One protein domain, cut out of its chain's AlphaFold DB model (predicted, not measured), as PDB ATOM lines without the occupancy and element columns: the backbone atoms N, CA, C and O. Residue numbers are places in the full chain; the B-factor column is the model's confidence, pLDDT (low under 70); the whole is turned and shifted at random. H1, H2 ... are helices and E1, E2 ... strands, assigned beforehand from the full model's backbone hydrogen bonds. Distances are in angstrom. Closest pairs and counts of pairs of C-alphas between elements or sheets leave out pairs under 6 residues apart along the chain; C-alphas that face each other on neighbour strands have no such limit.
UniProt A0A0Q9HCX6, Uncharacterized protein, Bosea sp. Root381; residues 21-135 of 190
ATOM      1  N   PRO A  21     147.691 101.240  42.610       56.12
ATOM      2  CA  PRO A  21     146.398 100.569  42.436       56.12
ATOM      3  C   PRO A  21     145.224 101.551  42.227       56.12
ATOM      4  O   PRO A  21     144.213 101.165  41.651       56.12
ATOM      5  N   ALA A  22     145.387 102.827  42.601       59.97
ATOM      6  CA  ALA A  22     144.444 103.905  42.299       59.97
ATOM      7  C   ALA A  22     144.346 104.254  40.795       59.97
ATOM      8  O   ALA A  22     143.313 104.745  40.347       59.97
ATOM      9  N   ALA A  23     145.392 103.995  40.003       58.59
ATOM     10  CA  ALA A  23     145.393 104.193  38.552       58.59
ATOM     11  C   ALA A  23     144.517 103.153  37.842       58.59
ATOM     12  O   ALA A  23     143.716 103.507  36.984       58.59
ATOM     13  N   ALA A  24     144.627 101.883  38.249       63.22
ATOM     14  CA  ALA A  24     143.818 100.796  37.703       63.22
ATOM     15  C   ALA A  24     142.326 101.025  37.984       63.22
ATOM     16  O   ALA A  24     141.515 100.994  37.060       63.22
ATOM     17  N   SER A  25     141.976 101.364  39.233       68.56
ATOM     18  CA  SER A  25     140.590 101.676  39.596       68.56
ATOM     19  C   SER A  25     140.050 102.896  38.847       68.56
ATOM     20  O   SER A  25     138.891 102.901  38.455       68.56
ATOM     21  N   TYR A  26     140.887 103.910  38.598       72.19
ATOM     22  CA  TYR A  26     140.497 105.077  37.807       72.19
ATOM     23  C   TYR A  26     140.242 104.720  36.333       72.19
ATOM     24  O   TYR A  26     139.220 105.121  35.779       72.19
ATOM     25  N   CYS A  27     141.124 103.942  35.694       70.56
ATOM     26  CA  CYS A  27     140.933 103.502  34.306       70.56
ATOM     27  C   CYS A  27     139.660 102.643  34.160       70.56
ATOM     28  O   CYS A  27     138.912 102.810  33.196       70.56
ATOM     29  N   GLU A  28     139.382 101.755  35.120       74.06
ATOM     30  CA  GLU A  28     138.150 100.957  35.146       74.06
ATOM     31  C   GLU A  28     136.896 101.821  35.348       74.06
ATOM     32  O   GLU A  28     135.905 101.644  34.632       74.06
ATOM     33  N   GLU A  29     136.945 102.788  36.269       77.00
ATOM     34  CA  GLU A  29     135.844 103.719  36.536       77.00
ATOM     35  C   GLU A  29     135.495 104.552  35.293       77.00
ATOM     36  O   GLU A  29     134.318 104.707  34.963       77.00
ATOM     37  N   GLN A  30     136.503 105.025  34.554       73.88
ATOM     38  CA  GLN A  30     136.295 105.784  33.318       73.88
ATOM     39  C   GLN A  30     135.815 104.910  32.147       73.88
ATOM     40  O   GLN A  30     135.075 105.390  31.288       73.88
ATOM     41  N   ALA A  31     136.181 103.626  32.105       73.38
ATOM     42  CA  ALA A  31     135.752 102.718  31.042       73.38
ATOM     43  C   ALA A  31     134.294 102.252  31.184       73.38
ATOM     44  O   ALA A  31     133.646 101.942  30.180       73.38
ATOM     45  N   GLY A  32     133.762 102.207  32.410       78.31
ATOM     46  CA  GLY A  32     132.387 101.787  32.696       78.31
ATOM     47  C   GLY A  32     131.327 102.520  31.855       78.31
ATOM     48  O   GLY A  32     130.561 101.858  31.147       78.31
ATOM     49  N   PRO A  33     131.297 103.869  31.858       81.00
ATOM     50  CA  PRO A  33     130.390 104.655  31.025       81.00
ATOM     51  C   PRO A  33     130.515 104.355  29.527       81.00
ATOM     52  O   PRO A  33     129.495 104.210  28.854       81.00
ATOM     53  N   SER A  34     131.735 104.202  29.003       74.31
ATOM     54  CA  SER A  34     131.958 103.889  27.585       74.31
ATOM     55  C   SER A  34     131.417 102.508  27.210       74.31
ATOM     56  O   SER A  34     130.747 102.377  26.186       74.31
ATOM     57  N   ARG A  35     131.618 101.483  28.054       77.88
ATOM     58  CA  ARG A  35     131.026 100.146  27.842       77.88
ATOM     59  C   ARG A  35     129.503 100.212  27.809       77.88
ATOM     60  O   ARG A  35     128.889  99.673  26.889       77.88
ATOM     61  N   ALA A  36     128.908 100.911  28.776       79.50
ATOM     62  CA  ALA A  36     127.460 101.069  28.865       79.50
ATOM     63  C   ALA A  36     126.885 101.812  27.647       79.50
ATOM     64  O   ALA A  36     125.831 101.436  27.138       79.50
ATOM     65  N   GLN A  37     127.582 102.831  27.140       78.75
ATOM     66  CA  GLN A  37     127.168 103.577  25.950       78.75
ATOM     67  C   GLN A  37     127.244 102.733  24.673       78.75
ATOM     68  O   GLN A  37     126.288 102.732  23.897       78.75
ATOM     69  N   VAL A  38     128.334 101.981  24.467       78.31
ATOM     70  CA  VAL A  38     128.461 101.053  23.329       78.31
ATOM     71  C   VAL A  38     127.353 100.006  23.376       78.31
ATOM     72  O   VAL A  38     126.686  99.754  22.373       78.31
ATOM     73  N   GLU A  39     127.107  99.426  24.549       83.12
ATOM     74  CA  GLU A  39     126.037  98.454  24.735       83.12
ATOM     75  C   GLU A  39     124.653  99.044  24.445       83.12
ATOM     76  O   GLU A  39     123.906  98.463  23.654       83.12
ATOM     77  N   ALA A  40     124.330 100.200  25.026       82.06
ATOM     78  CA  ALA A  40     123.056 100.871  24.808       82.06
ATOM     79  C   ALA A  40     122.838 101.188  23.324       82.06
ATOM     80  O   ALA A  40     121.756 100.936  22.792       82.06
ATOM     81  N   LYS A  41     123.879 101.666  22.630       78.81
ATOM     82  CA  LYS A  41     123.786 102.000  21.207       78.81
ATOM     83  C   LYS A  41     123.584 100.768  20.333       78.81
ATOM     84  O   LYS A  41     122.774 100.799  19.408       78.81
ATOM     85  N   VAL A  42     124.270  99.665  20.630       81.50
ATOM     86  CA  VAL A  42     124.071  98.406  19.899       81.50
ATOM     87  C   VAL A  42     122.661  97.862  20.127       81.50
ATOM     88  O   VAL A  42     122.030  97.419  19.172       81.50
ATOM     89  N   ILE A  43     122.133  97.929  21.353       82.56
ATOM     90  CA  ILE A  43     120.752  97.520  21.653       82.56
ATOM     91  C   ILE A  43     119.747  98.377  20.870       82.56
ATOM     92  O   ILE A  43     118.826  97.833  20.261       82.56
ATOM     93  N   GLU A  44     119.950  99.698  20.833       82.31
ATOM     94  CA  GLU A  44     119.118 100.632  20.065       82.31
ATOM     95  C   GLU A  44     119.093 100.275  18.569       82.31
ATOM     96  O   GLU A  44     118.030 100.282  17.953       82.31
ATOM     97  N   MET A  45     120.242  99.905  17.989       78.38
ATOM     98  CA  MET A  45     120.340  99.501  16.580       78.38
ATOM     99  C   MET A  45     119.763  98.106  16.304       78.38
ATOM    100  O   MET A  45     119.169  97.884  15.248       78.38
ATOM    101  N   LEU A  46     119.924  97.160  17.233       84.31
ATOM    102  CA  LEU A  46     119.413  95.796  17.081       84.31
ATOM    103  C   LEU A  46     117.888  95.733  17.157       84.31
ATOM    104  O   LEU A  46     117.293  94.926  16.449       84.31
ATOM    105  N   GLY A  47     117.248  96.589  17.959       87.31
ATOM    106  CA  GLY A  47     115.795  96.581  18.153       87.31
ATOM    107  C   GLY A  47     114.993  96.614  16.840       87.31
ATOM    108  O   GLY A  47     114.215  95.691  16.589       87.31
ATOM    109  N   PRO A  48     115.192  97.616  15.965       84.50
ATOM    110  CA  PRO A  48     114.520  97.685  14.667       84.50
ATOM    111  C   PRO A  48     114.841  96.509  13.733       84.50
ATOM    112  O   PRO A  48     113.967  96.062  12.993       84.50
ATOM    113  N   ILE A  49     116.072  95.984  13.770       82.62
ATOM    114  CA  ILE A  49     116.483  94.833  12.948       82.62
ATOM    115  C   ILE A  49     115.748  93.570  13.403       82.62
ATOM    116  O   ILE A  49     115.197  92.843  12.575       82.62
ATOM    117  N   ASP A  50     115.690  93.334  14.713       90.81
ATOM    118  CA  ASP A  50     114.987  92.198  15.308       90.81
ATOM    119  C   ASP A  50     113.480  92.274  15.030       90.81
ATOM    120  O   ASP A  50     112.875  91.272  14.639       90.81
ATOM    121  N   GLN A  51     112.886  93.466  15.139       89.25
ATOM    122  CA  GLN A  51     111.489  93.705  14.764       89.25
ATOM    123  C   GLN A  51     111.243  93.440  13.273       89.25
ATOM    124  O   GLN A  51     110.288  92.747  12.926       89.25
ATOM    125  N   GLY A  52     112.120  93.928  12.390       85.44
ATOM    126  CA  GLY A  52     112.022  93.686  10.950       85.44
ATOM    127  C   GLY A  52     112.086  92.198  10.605       85.44
ATOM    128  O   GLY A  52     111.235  91.692   9.875       85.44
ATOM    129  N   ILE A  53     113.044  91.465  11.183       88.25
ATOM    130  CA  ILE A  53     113.172  90.009  11.019       88.25
ATOM    131  C   ILE A  53     111.907  89.288  11.505       88.25
ATOM    132  O   ILE A  53     111.438  88.363  10.836       88.25
ATOM    133  N   ALA A  54     111.360  89.687  12.656       91.31
ATOM    134  CA  ALA A  54     110.162  89.076  13.223       91.31
ATOM    135  C   ALA A  54     108.922  89.304  12.343       91.31
ATOM    136  O   ALA A  54     108.201  88.346  12.057       91.31
ATOM    137  N   GLU A  55     108.698  90.528  11.858       90.00
ATOM    138  CA  GLU A  55     107.563  90.840  10.982       90.00
ATOM    139  C   GLU A  55     107.675  90.124   9.624       90.00
ATOM    140  O   GLU A  55     106.692  89.546   9.162       90.00
ATOM    141  N   ILE A  56     108.869  90.035   9.020       89.12
ATOM    142  CA  ILE A  56     109.067  89.256   7.780       89.12
ATOM    143  C   ILE A  56     108.658  87.793   7.986       89.12
ATOM    144  O   ILE A  56     107.896  87.245   7.187       89.12
ATOM    145  N   LYS A  57     109.118  87.169   9.078       93.69
ATOM    146  CA  LYS A  57     108.785  85.773   9.402       93.69
ATOM    147  C   LYS A  57     107.293  85.576   9.662       93.69
ATOM    148  O   LYS A  57     106.714  84.601   9.193       93.69
ATOM    149  N   LYS A  58     106.664  86.503  10.386       94.69
ATOM    150  CA  LYS A  58     105.225  86.488  10.692       94.69
ATOM    151  C   LYS A  58     104.363  86.501   9.429       94.69
ATOM    152  O   LYS A  58     103.315  85.865   9.404       94.69
ATOM    153  N   HIS A  59     104.825  87.168   8.375       95.75
ATOM    154  CA  HIS A  59     104.169  87.193   7.067       95.75
ATOM    155  C   HIS A  59     104.609  86.059   6.120       95.75
ATOM    156  O   HIS A  59     104.292  86.094   4.933       95.75
ATOM    157  N   GLY A  60     105.321  85.041   6.622       95.88
ATOM    158  CA  GLY A  60     105.774  83.888   5.834       95.88
ATOM    159  C   GLY A  60     106.959  84.176   4.908       95.88
ATOM    160  O   GLY A  60     107.301  83.342   4.070       95.88
ATOM    161  N   GLY A  61     107.588  85.347   5.038       95.31
ATOM    162  CA  GLY A  61     108.794  85.704   4.306       95.31
ATOM    163  C   GLY A  61     110.055  85.086   4.912       95.31
ATOM    164  O   GLY A  61     110.103  84.723   6.089       95.31
ATOM    165  N   ASP A  62     111.109  85.015   4.101       94.69
ATOM    166  CA  ASP A  62     112.437  84.582   4.532       94.69
ATOM    167  C   ASP A  62     113.388  85.794   4.601       94.69
ATOM    168  O   ASP A  62     113.793  86.311   3.553       94.69
ATOM    169  N   PRO A  63     113.772  86.266   5.803       87.31
ATOM    170  CA  PRO A  63     114.677  87.405   5.952       87.31
ATOM    171  C   PRO A  63     116.084  87.130   5.396       87.31
ATOM    172  O   PRO A  63     116.809  88.080   5.104       87.31
ATOM    173  N   GLY A  64     116.467  85.862   5.205       92.50
ATOM    174  CA  GLY A  64     117.721  85.472   4.555       92.50
ATOM    175  C   GLY A  64     117.722  85.678   3.037       92.50
ATOM    176  O   GLY A  64     118.772  85.605   2.409       92.50
ATOM    177  N   LYS A  65     116.567  85.969   2.427       92.25
ATOM    178  CA  LYS A  65     116.463  86.274   0.989       92.25
ATOM    179  C   LYS A  65     116.461  87.770   0.686       92.25
ATOM    180  O   LYS A  65     116.512  88.152  -0.480       92.25
ATOM    181  N   ILE A  66     116.407  88.618   1.713       84.81
ATOM    182  CA  ILE A  66     116.436  90.072   1.555       84.81
ATOM    183  C   ILE A  66     117.889  90.530   1.619       84.81
ATOM    184  O   ILE A  66     118.467  90.631   2.699       84.81
ATOM    185  N   GLY A  67     118.476  90.787   0.452       86.88
ATOM    186  CA  GLY A  67     119.824  91.331   0.331       86.88
ATOM    187  C   GLY A  67     119.836  92.854   0.451       86.88
ATOM    188  O   GLY A  67     119.170  93.552  -0.308       86.88
ATOM    189  N   LEU A  68     120.639  93.367   1.374       83.38
ATOM    190  CA  LEU A  68     121.005  94.770   1.512       83.38
ATOM    191  C   LEU A  68     122.380  94.958   0.878       83.38
ATOM    192  O   LEU A  68     123.313  94.223   1.196       83.38
ATOM    193  N   LYS A  69     122.521  95.922  -0.029       85.25
ATOM    194  CA  LYS A  69     123.824  96.241  -0.612       85.25
ATOM    195  C   LYS A  69     124.622  97.077   0.390       85.25
ATOM    196  O   LYS A  69     124.180  98.162   0.749       85.25
ATOM    197  N   ALA A  70     125.754  96.559   0.845       81.19
ATOM    198  CA  ALA A  70     126.715  97.287   1.664       81.19
ATOM    199  C   ALA A  70     127.637  98.147   0.780       81.19
ATOM    200  O   ALA A  70     127.736  97.924  -0.433       81.19
ATOM    201  N   ASP A  71     128.333  99.117   1.377       71.00
ATOM    202  CA  ASP A  71     129.175 100.049   0.609       71.00
ATOM    203  C   ASP A  71     130.444  99.381   0.047       71.00
ATOM    204  O   ASP A  71     131.016  99.859  -0.930       71.00
ATOM    205  N   ASP A  72     130.830  98.212   0.575       80.94
ATOM    206  CA  ASP A  72     131.859  97.341  -0.017       80.94
ATOM    207  C   ASP A  72     131.393  96.645  -1.316       80.94
ATOM    208  O   ASP A  72     132.124  95.855  -1.914       80.94
ATOM    209  N   GLY A  73     130.166  96.930  -1.760       85.88
ATOM    210  CA  GLY A  73     129.544  96.353  -2.943       85.88
ATOM    211  C   GLY A  73     128.980  94.950  -2.727       85.88
ATOM    212  O   GLY A  73     128.362  94.411  -3.648       85.88
ATOM    213  N   THR A  74     129.148  94.358  -1.540       88.25
ATOM    214  CA  THR A  74     128.620  93.031  -1.218       88.25
ATOM    215  C   THR A  74     127.168  93.108  -0.760       88.25
ATOM    216  O   THR A  74     126.709  94.108  -0.211       88.25
ATOM    217  N   PHE A  75     126.417  92.032  -0.988       89.00
ATOM    218  CA  PHE A  75     125.072  91.896  -0.441       89.00
ATOM    219  C   PHE A  75     125.136  91.199   0.919       89.00
ATOM    220  O   PHE A  75     125.778  90.158   1.061       89.00
ATOM    221  N   LYS A  76     124.464  91.779   1.911       88.25
ATOM    222  CA  LYS A  76     124.311  91.253   3.270       88.25
ATOM    223  C   LYS A  76     122.837  91.072   3.574       88.25
ATOM    224  O   LYS A  76     122.030  91.946   3.277       88.25
ATOM    225  N   THR A  77     122.470  89.956   4.175       93.00
ATOM    226  CA  THR A  77     121.092  89.733   4.612       93.00
ATOM    227  C   THR A  77     120.820  90.434   5.944       93.00
ATOM    228  O   THR A  77     121.747  90.802   6.666       93.00
ATOM    229  N   LEU A  78     119.548  90.610   6.315       85.06
ATOM    230  CA  LEU A  78     119.192  91.142   7.640       85.06
ATOM    231  C   LEU A  78     119.817  90.327   8.797       85.06
ATOM    232  O   LEU A  78     120.381  90.936   9.711       85.06
ATOM    233  N   PRO A  79     119.801  88.976   8.769       91.19
ATOM    234  CA  PRO A  79     120.556  88.161   9.721       91.19
ATOM    235  C   PRO A  79     122.069  88.428   9.723       91.19
ATOM    236  O   PRO A  79     122.674  88.427  10.797       91.19
ATOM    237  N   ASP A  80     122.680  88.689   8.564       90.00
ATOM    238  CA  ASP A  80     124.116  88.998   8.480       90.00
ATOM    239  C   ASP A  80     124.437  90.336   9.148       90.00
ATOM    240  O   ASP A  80     125.388  90.420   9.923       90.00
ATOM    241  N   VAL A  81     123.624  91.368   8.901       86.06
ATOM    242  CA  VAL A  81     123.786  92.691   9.529       86.06
ATOM    243  C   VAL A  81     123.627  92.588  11.044       86.06
ATOM    244  O   VAL A  81     124.461  93.100  11.791       86.06
ATOM    245  N   ARG A  82     122.609  91.858  11.514       90.19
ATOM    246  CA  ARG A  82     122.408  91.579  12.943       90.19
ATOM    247  C   ARG A  82     123.630  90.898  13.561       90.19
ATOM    248  O   ARG A  82     124.102  91.293  14.624       90.19
ATOM    249  N   THR A  83     124.137  89.864  12.893       92.00
ATOM    250  CA  THR A  83     125.299  89.096  13.356       92.00
ATOM    251  C   THR A  83     126.536  89.980  13.399       92.00
ATOM    252  O   THR A  83     127.289  89.941  14.370       92.00
ATOM    253  N   ARG A  84     126.716  90.833  12.388       86.38
ATOM    254  CA  ARG A  84     127.836  91.761  12.321       86.38
ATOM    255  C   ARG A  84     127.817  92.769  13.467       86.38
ATOM    256  O   ARG A  84     128.835  92.908  14.130       86.38
ATOM    257  N   LEU A  85     126.667  93.370  13.775       83.69
ATOM    258  CA  LEU A  85     126.526  94.291  14.912       83.69
ATOM    259  C   LEU A  85     126.895  93.641  16.252       83.69
ATOM    260  O   LEU A  85     127.517  94.275  17.101       83.69
ATOM    261  N   LEU A  86     126.548  92.366  16.444       86.94
ATOM    262  CA  LEU A  86     126.931  91.620  17.646       86.94
ATOM    263  C   LEU A  86     128.439  91.335  17.697       86.94
ATOM    264  O   LEU A  86     129.048  91.434  18.764       86.94
ATOM    265  N   VAL A  87     129.052  91.012  16.554       89.31
ATOM    266  CA  VAL A  87     130.508  90.828  16.443       89.31
ATOM    267  C   VAL A  87     131.246  92.141  16.706       89.31
ATOM    268  O   VAL A  87     132.212  92.149  17.469       89.31
ATOM    269  N   ASP A  88     130.770  93.246  16.137       81.38
ATOM    270  CA  ASP A  88     131.365  94.570  16.305       81.38
ATOM    271  C   ASP A  88     131.208  95.062  17.758       81.38
ATOM    272  O   ASP A  88     132.166  95.590  18.319       81.38
ATOM    273  N   LYS A  89     130.081  94.770  18.433       84.75
ATOM    274  CA  LYS A  89     129.926  94.985  19.889       84.75
ATOM    275  C   LYS A  89     131.013  94.265  20.684       84.75
ATOM    276  O   LYS A  89     131.633  94.858  21.564       84.75
ATOM    277  N   ALA A  90     131.242  92.984  20.391       84.00
ATOM    278  CA  ALA A  90     132.254  92.198  21.089       84.00
ATOM    279  C   ALA A  90     133.675  92.713  20.808       84.00
ATOM    280  O   ALA A  90     134.516  92.726  21.705       84.00
ATOM    281  N   ALA A  91     133.949  93.161  19.579       79.81
ATOM    282  CA  ALA A  91     135.226  93.766  19.216       79.81
ATOM    283  C   ALA A  91     135.459  95.103  19.937       79.81
ATOM    284  O   ALA A  91     136.533  95.296  20.501       79.81
ATOM    285  N   ALA A  92     134.449  95.972  19.991       74.56
ATOM    286  CA  ALA A  92     134.494  97.228  20.736       74.56
ATOM    287  C   ALA A  92     134.734  96.996  22.236       74.56
ATOM    288  O   ALA A  92     135.570  97.662  22.838       74.56
ATOM    289  N   GLY A  93     134.061  96.002  22.830       77.31
ATOM    290  CA  GLY A  93     134.300  95.600  24.219       77.31
ATOM    291  C   GLY A  93     135.761  95.223  24.471       77.31
ATOM    292  O   GLY A  93     136.379  95.759  25.386       77.31
ATOM    293  N   ARG A  94     136.344  94.393  23.592       80.00
ATOM    294  CA  ARG A  94     137.766  94.014  23.675       80.00
ATOM    295  C   ARG A  94     138.710  95.206  23.545       80.00
ATOM    296  O   ARG A  94     139.676  95.271  24.288       80.00
ATOM    297  N   GLN A  95     138.431  96.156  22.652       72.56
ATOM    298  CA  GLN A  95     139.255  97.363  22.519       72.56
ATOM    299  C   GLN A  95     139.217  98.223  23.786       72.56
ATOM    300  O   GLN A  95     140.247  98.748  24.199       72.56
ATOM    301  N   ILE A  96     138.053  98.334  24.436       71.81
ATOM    302  CA  ILE A  96     137.946  99.019  25.728       71.81
ATOM    303  C   ILE A  96     138.744  98.259  26.798       71.81
ATOM    304  O   ILE A  96     139.452  98.884  27.580       71.81
ATOM    305  N   ASP A  97     138.661  96.928  26.836       77.94
ATOM    306  CA  ASP A  97     139.423  96.104  27.786       77.94
ATOM    307  C   ASP A  97     140.941  96.238  27.579       77.94
ATOM    308  O   ASP A  97     141.685  96.440  28.540       77.94
ATOM    309  N   GLU A  98     141.404  96.185  26.330       75.75
ATOM    310  CA  GLU A  98     142.807  96.391  25.958       75.75
ATOM    311  C   GLU A  98     143.280  97.803  26.314       75.75
ATOM    312  O   GLU A  98     144.382  97.969  26.835       75.75
ATOM    313  N   ALA A  99     142.437  98.815  26.104       66.75
ATOM    314  CA  ALA A  99     142.744 100.183  26.485       66.75
ATOM    315  C   ALA A  99     142.819 100.368  28.009       66.75
ATOM    316  O   ALA A  99     143.713 101.061  28.484       66.75
ATOM    317  N   VAL A 100     141.951  99.717  28.792       70.56
ATOM    318  CA  VAL A 100     142.041  99.708  30.266       70.56
ATOM    319  C   VAL A 100     143.321  99.006  30.723       70.56
ATOM    320  O   VAL A 100     144.049  99.525  31.576       70.56
ATOM    321  N   ALA A 101     143.644  97.860  30.117       73.94
ATOM    322  CA  ALA A 101     144.872  97.128  30.403       73.94
ATOM    323  C   ALA A 101     146.122  97.954  30.047       73.94
ATOM    324  O   ALA A 101     147.090  97.969  30.807       73.94
ATOM    325  N   SER A 102     146.089  98.688  28.931       66.62
ATOM    326  CA  SER A 102     147.163  99.588  28.507       66.62
ATOM    327  C   SER A 102     147.254 100.840  29.382       66.62
ATOM    328  O   SER A 102     148.357 101.184  29.782       66.62
ATOM    329  N   CYS A 103     146.134 101.455  29.773       66.44
ATOM    330  CA  CYS A 103     146.059 102.585  30.714       66.44
ATOM    331  C   CYS A 103     146.701 102.244  32.066       66.44
ATOM    332  O   CYS A 103     147.392 103.063  32.668       66.44
ATOM    333  N   THR A 104     146.533 100.996  32.504       67.06
ATOM    334  CA  THR A 104     147.150 100.476  33.731       67.06
ATOM    335  C   THR A 104     148.654 100.215  33.566       67.06
ATOM    336  O   THR A 104     149.403 100.277  34.540       67.06
ATOM    337  N   LYS A 105     149.108  99.920  32.341       61.03
ATOM    338  CA  LYS A 105     150.491  99.534  32.033       61.03
ATOM    339  C   LYS A 105     151.386 100.716  31.654       61.03
ATOM    340  O   LYS A 105     152.537 100.755  32.071       61.03
ATOM    341  N   ASP A 106     150.856 101.676  30.906       54.75
ATOM    342  CA  ASP A 106     151.562 102.825  30.355       54.75
ATOM    343  C   ASP A 106     150.632 104.047  30.451       54.75
ATOM    344  O   ASP A 106     149.572 104.075  29.836       54.75
ATOM    345  N   LEU A 107     151.005 105.091  31.200       49.50
ATOM    346  CA  LEU A 107     150.240 106.349  31.340       49.50
ATOM    347  C   LEU A 107     150.279 107.215  30.060       49.50
ATOM    348  O   LEU A 107     150.619 108.398  30.100       49.50
ATOM    349  N   LYS A 108     149.999 106.616  28.900       44.25
ATOM    350  CA  LYS A 108     150.102 107.226  27.566       44.25
ATOM    351  C   LYS A 108     148.829 107.256  26.685       44.25
ATOM    352  O   LYS A 108     148.827 108.118  25.812       44.25
ATOM    353  N   PRO A 109     147.740 106.468  26.841       47.41
ATOM    354  CA  PRO A 109     146.815 106.258  25.715       47.41
ATOM    355  C   PRO A 109     145.445 106.954  25.846       47.41
ATOM    356  O   PRO A 109     144.419 106.385  25.492       47.41
ATOM    357  N   LEU A 110     145.378 108.196  26.335       44.78
ATOM    358  CA  LEU A 110     144.100 108.940  26.361       44.78
ATOM    359  C   LEU A 110     143.601 109.303  24.944       44.78
ATOM    360  O   LEU A 110     142.396 109.407  24.710       44.78
ATOM    361  N   GLN A 111     144.522 109.455  23.988       42.22
ATOM    362  CA  GLN A 111     144.198 109.696  22.578       42.22
ATOM    363  C   GLN A 111     143.668 108.438  21.879       42.22
ATOM    364  O   GLN A 111     142.621 108.513  21.247       42.22
ATOM    365  N   ASP A 112     144.292 107.277  22.089       49.19
ATOM    366  CA  ASP A 112     143.866 106.023  21.445       49.19
ATOM    367  C   ASP A 112     142.459 105.587  21.884       49.19
ATOM    368  O   ASP A 112     141.679 105.073  21.084       49.19
ATOM    369  N   VAL A 113     142.095 105.854  23.145       49.16
ATOM    370  CA  VAL A 113     140.734 105.625  23.663       49.16
ATOM    371  C   VAL A 113     139.720 106.512  22.951       49.16
ATOM    372  O   VAL A 113     138.630 106.057  22.609       49.16
ATOM    373  N   THR A 114     140.076 107.774  22.723       50.16
ATOM    374  CA  THR A 114     139.198 108.742  22.062       50.16
ATOM    375  C   THR A 114     139.006 108.375  20.592       50.16
ATOM    376  O   THR A 114     137.875 108.370  20.109       50.16
ATOM    377  N   ASP A 115     140.077 107.988  19.902       51.62
ATOM    378  CA  ASP A 115     140.028 107.580  18.496       51.62
ATOM    379  C   ASP A 115     139.247 106.270  18.306       51.62
ATOM    380  O   ASP A 115     138.399 106.186  17.415       51.62
ATOM    381  N   ALA A 116     139.440 105.275  19.180       50.81
ATOM    382  CA  ALA A 116     138.645 104.046  19.173       50.81
ATOM    383  C   ALA A 116     137.166 104.331  19.471       50.81
ATOM    384  O   ALA A 116     136.277 103.820  18.789       50.81
ATOM    385  N   TYR A 117     136.887 105.195  20.449       51.56
ATOM    386  CA  TYR A 117     135.531 105.607  20.793       51.56
ATOM    387  C   TYR A 117     134.832 106.306  19.621       51.56
ATOM    388  O   TYR A 117     133.678 105.993  19.337       51.56
ATOM    389  N   VAL A 118     135.525 107.189  18.893       54.00
ATOM    390  CA  VAL A 118     134.997 107.846  17.685       54.00
ATOM    391  C   VAL A 118     134.765 106.842  16.553       54.00
ATOM    392  O   VAL A 118     133.709 106.889  15.917       54.00
ATOM    393  N   ASP A 119     135.679 105.899  16.314       52.75
ATOM    394  CA  ASP A 119     135.495 104.865  15.280       52.75
ATOM    395  C   ASP A 119     134.296 103.949  15.617       52.75
ATOM    396  O   ASP A 119     133.519 103.583  14.736       52.75
ATOM    397  N   ILE A 120     134.065 103.658  16.904       49.19
ATOM    398  CA  ILE A 120     132.929 102.856  17.386       49.19
ATOM    399  C   ILE A 120     131.608 103.637  17.351       49.19
ATOM    400  O   ILE A 120     130.589 103.090  16.931       49.19
ATOM    401  N   LEU A 121     131.587 104.907  17.768       46.19
ATOM    402  CA  LEU A 121     130.381 105.750  17.730       46.19
ATOM    403  C   LEU A 121     129.916 106.017  16.304       46.19
ATOM    404  O   LEU A 121     128.717 106.073  16.031       46.19
ATOM    405  N   THR A 122     130.873 106.157  15.391       54.56
ATOM    406  CA  THR A 122     130.598 106.209  13.955       54.56
ATOM    407  C   THR A 122     130.317 104.820  13.376       54.56
ATOM    408  O   THR A 122     130.052 104.708  12.186       54.56
ATOM    409  N   GLY A 123     130.329 103.762  14.197       48.75
ATOM    410  CA  GLY A 123     129.978 102.383  13.853       48.75
ATOM    411  C   GLY A 123     130.887 101.751  12.801       48.75
ATOM    412  O   GLY A 123     130.429 100.912  12.032       48.75
ATOM    413  N   GLY A 124     132.131 102.224  12.674       47.91
ATOM    414  CA  GLY A 124     133.002 101.903  11.542       47.91
ATOM    415  C   GLY A 124     132.448 102.370  10.189       47.91
ATOM    416  O   GLY A 124     133.070 102.120   9.154       47.91
ATOM    417  N   LEU A 125     131.313 103.086  10.167       41.00
ATOM    418  CA  LEU A 125     130.734 103.652   8.953       41.00
ATOM    419  C   LEU A 125     131.602 104.781   8.389       41.00
ATOM    420  O   LEU A 125     131.438 105.138   7.232       41.00
ATOM    421  N   SER A 126     132.582 105.283   9.140       41.38
ATOM    422  CA  SER A 126     133.654 106.156   8.643       41.38
ATOM    423  C   SER A 126     134.499 105.546   7.525       41.38
ATOM    424  O   SER A 126     135.044 106.274   6.693       41.38
ATOM    425  N   LYS A 127     134.584 104.214   7.474       44.59
ATOM    426  CA  LYS A 127     135.334 103.467   6.456       44.59
ATOM    427  C   LYS A 127     134.462 102.977   5.300       44.59
ATOM    428  O   LYS A 127     134.998 102.477   4.316       44.59
ATOM    429  N   VAL A 128     133.144 103.104   5.428       40.44
ATOM    430  CA  VAL A 128     132.139 102.489   4.546       40.44
ATOM    431  C   VAL A 128     131.342 103.610   3.835       40.44
ATOM    432  O   VAL A 128     131.173 103.550   2.622       40.44
ATOM    433  N   LEU A 129     131.063 104.741   4.503       37.16
ATOM    434  CA  LEU A 129     130.415 105.932   3.929       37.16
ATOM    435  C   LEU A 129     131.404 106.958   3.316       37.16
ATOM    436  O   LEU A 129     132.546 107.087   3.765       37.16
ATOM    437  N   PRO A 130     130.978 107.766   2.317       34.66
ATOM    438  CA  PRO A 130     131.834 108.751   1.650       34.66
ATOM    439  C   PRO A 130     132.401 109.812   2.609       34.66
ATOM    440  O   PRO A 130     131.667 110.411   3.398       34.66
ATOM    441  N   LYS A 131     133.696 110.138   2.450       36.25
ATOM    442  CA  LYS A 131     134.484 111.102   3.262       36.25
ATOM    443  C   LYS A 131     133.861 112.499   3.444       36.25
ATOM    444  O   LYS A 131     134.323 113.268   4.278       36.25
ATOM    445  N   HIS A 132     132.839 112.847   2.671       35.22
ATOM    446  CA  HIS A 132     132.179 114.156   2.683       35.22
ATOM    447  C   HIS A 132     131.017 114.242   3.691       35.22
ATOM    448  O   HIS A 132     130.481 115.326   3.889       35.22
ATOM    449  N   MET A 133     130.625 113.126   4.324       34.84
ATOM    450  CA  MET A 133     129.544 113.076   5.325       34.84
ATOM    451  C   MET A 133     130.022 113.042   6.787       34.84
ATOM    452  O   MET A 133     129.195 113.142   7.688       34.84
ATOM    453  N   LEU A 134     131.329 112.928   7.051       33.78
ATOM    454  CA  LEU A 134     131.879 112.755   8.407       33.78
ATOM    455  C   LEU A 134     132.898 113.831   8.800       33.78
ATOM    456  O   LEU A 134     133.851 113.568   9.529       33.78
ATOM    457  N   HIS A 135     132.683 115.069   8.355       33.47
ATOM    458  CA  HIS A 135     133.306 116.210   9.018       33.47
ATOM    459  C   HIS A 135     132.427 116.617  10.203       33.47
ATOM    460  O   HIS A 135     131.519 117.435  10.078       33.47
TER     461      HIS A 135
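AT A GLANCE: This is residues 21 to 135 of the 190 residues of an uncharacterized protein of Bosea sp. Root381 (UniProt A0A0Q9HCX6). Two long helices, H1 and H2, lie side by side and run opposite ways, with a small hairpin of two strands, E1 and E2, at the end where H2 begins. The shorter H3 folds back along the far part of H2, and an unnamed tail follows it. The printed part has 115 residues, in the order H1, E1, E2, H2, H3; the two-strand sheet is antiparallel, and the class is mostly helix. The whole is loose, with a radius of gyration of the C-alphas of 17.5 A, and spans 57 by 32 by 18 A.

HOW THE PARTS SIT: E1, residues 67 to 69, and E2, residues 75 to 77, form a hairpin; N 68 and O 76 are 2.8 A apart, within hydrogen-bond range. H2, residues 78 to 105, has its closest C-alpha to E1 at Leu 78, 7.3 A from that of Gly 67. H1, residues 21 to 58, has a kink of 25 degrees near residue 46. H1 and H2 touch at a shallow tilt of 0 degrees, opposite ways; their closest C-alphas, of Ala 24 and Thr 104, are 5.2 A apart. H3, residues 110 to 121, forms a helical hairpin with H2, touching its residues 92 to 103 alone; the closest C-alphas, of Ala 99 and Val 113, are 6.5 A apart. H1 and H3 only just touch, with 3 pairs of C-alphas within 8 A, the closest being those of Val 38 and Leu 121, 7.6 A apart. The three helices make an up and down bundle, each running against the one before it. E1 and E2 are apart from H3. Every O i to N i+4 pair is within hydrogen-bond range in H2 and H3, and 30 of 34 are in H1.

IN THESE COORDINATES: H1 measures 53.9 A from C-alpha 21 at (146.398, 100.569, 42.436) to C-alpha 58. E1 measures 6.4 A and E2 6.8 A. H2 measures 40.6 A from C-alpha 78 at (119.192, 91.142, 7.640). H3 measures 16.5 A and ends at C-alpha 121, (130.381, 105.750, 17.730).

THE WHOLE: The C-alphas farthest apart, of Pro 21 and Gly 60, are 57.2 A apart. The printed part has no cut and no long link. Mean pLDDT of the printed part is 71.8; residues 21 to 25, 99 and 102 to 135 are under 70.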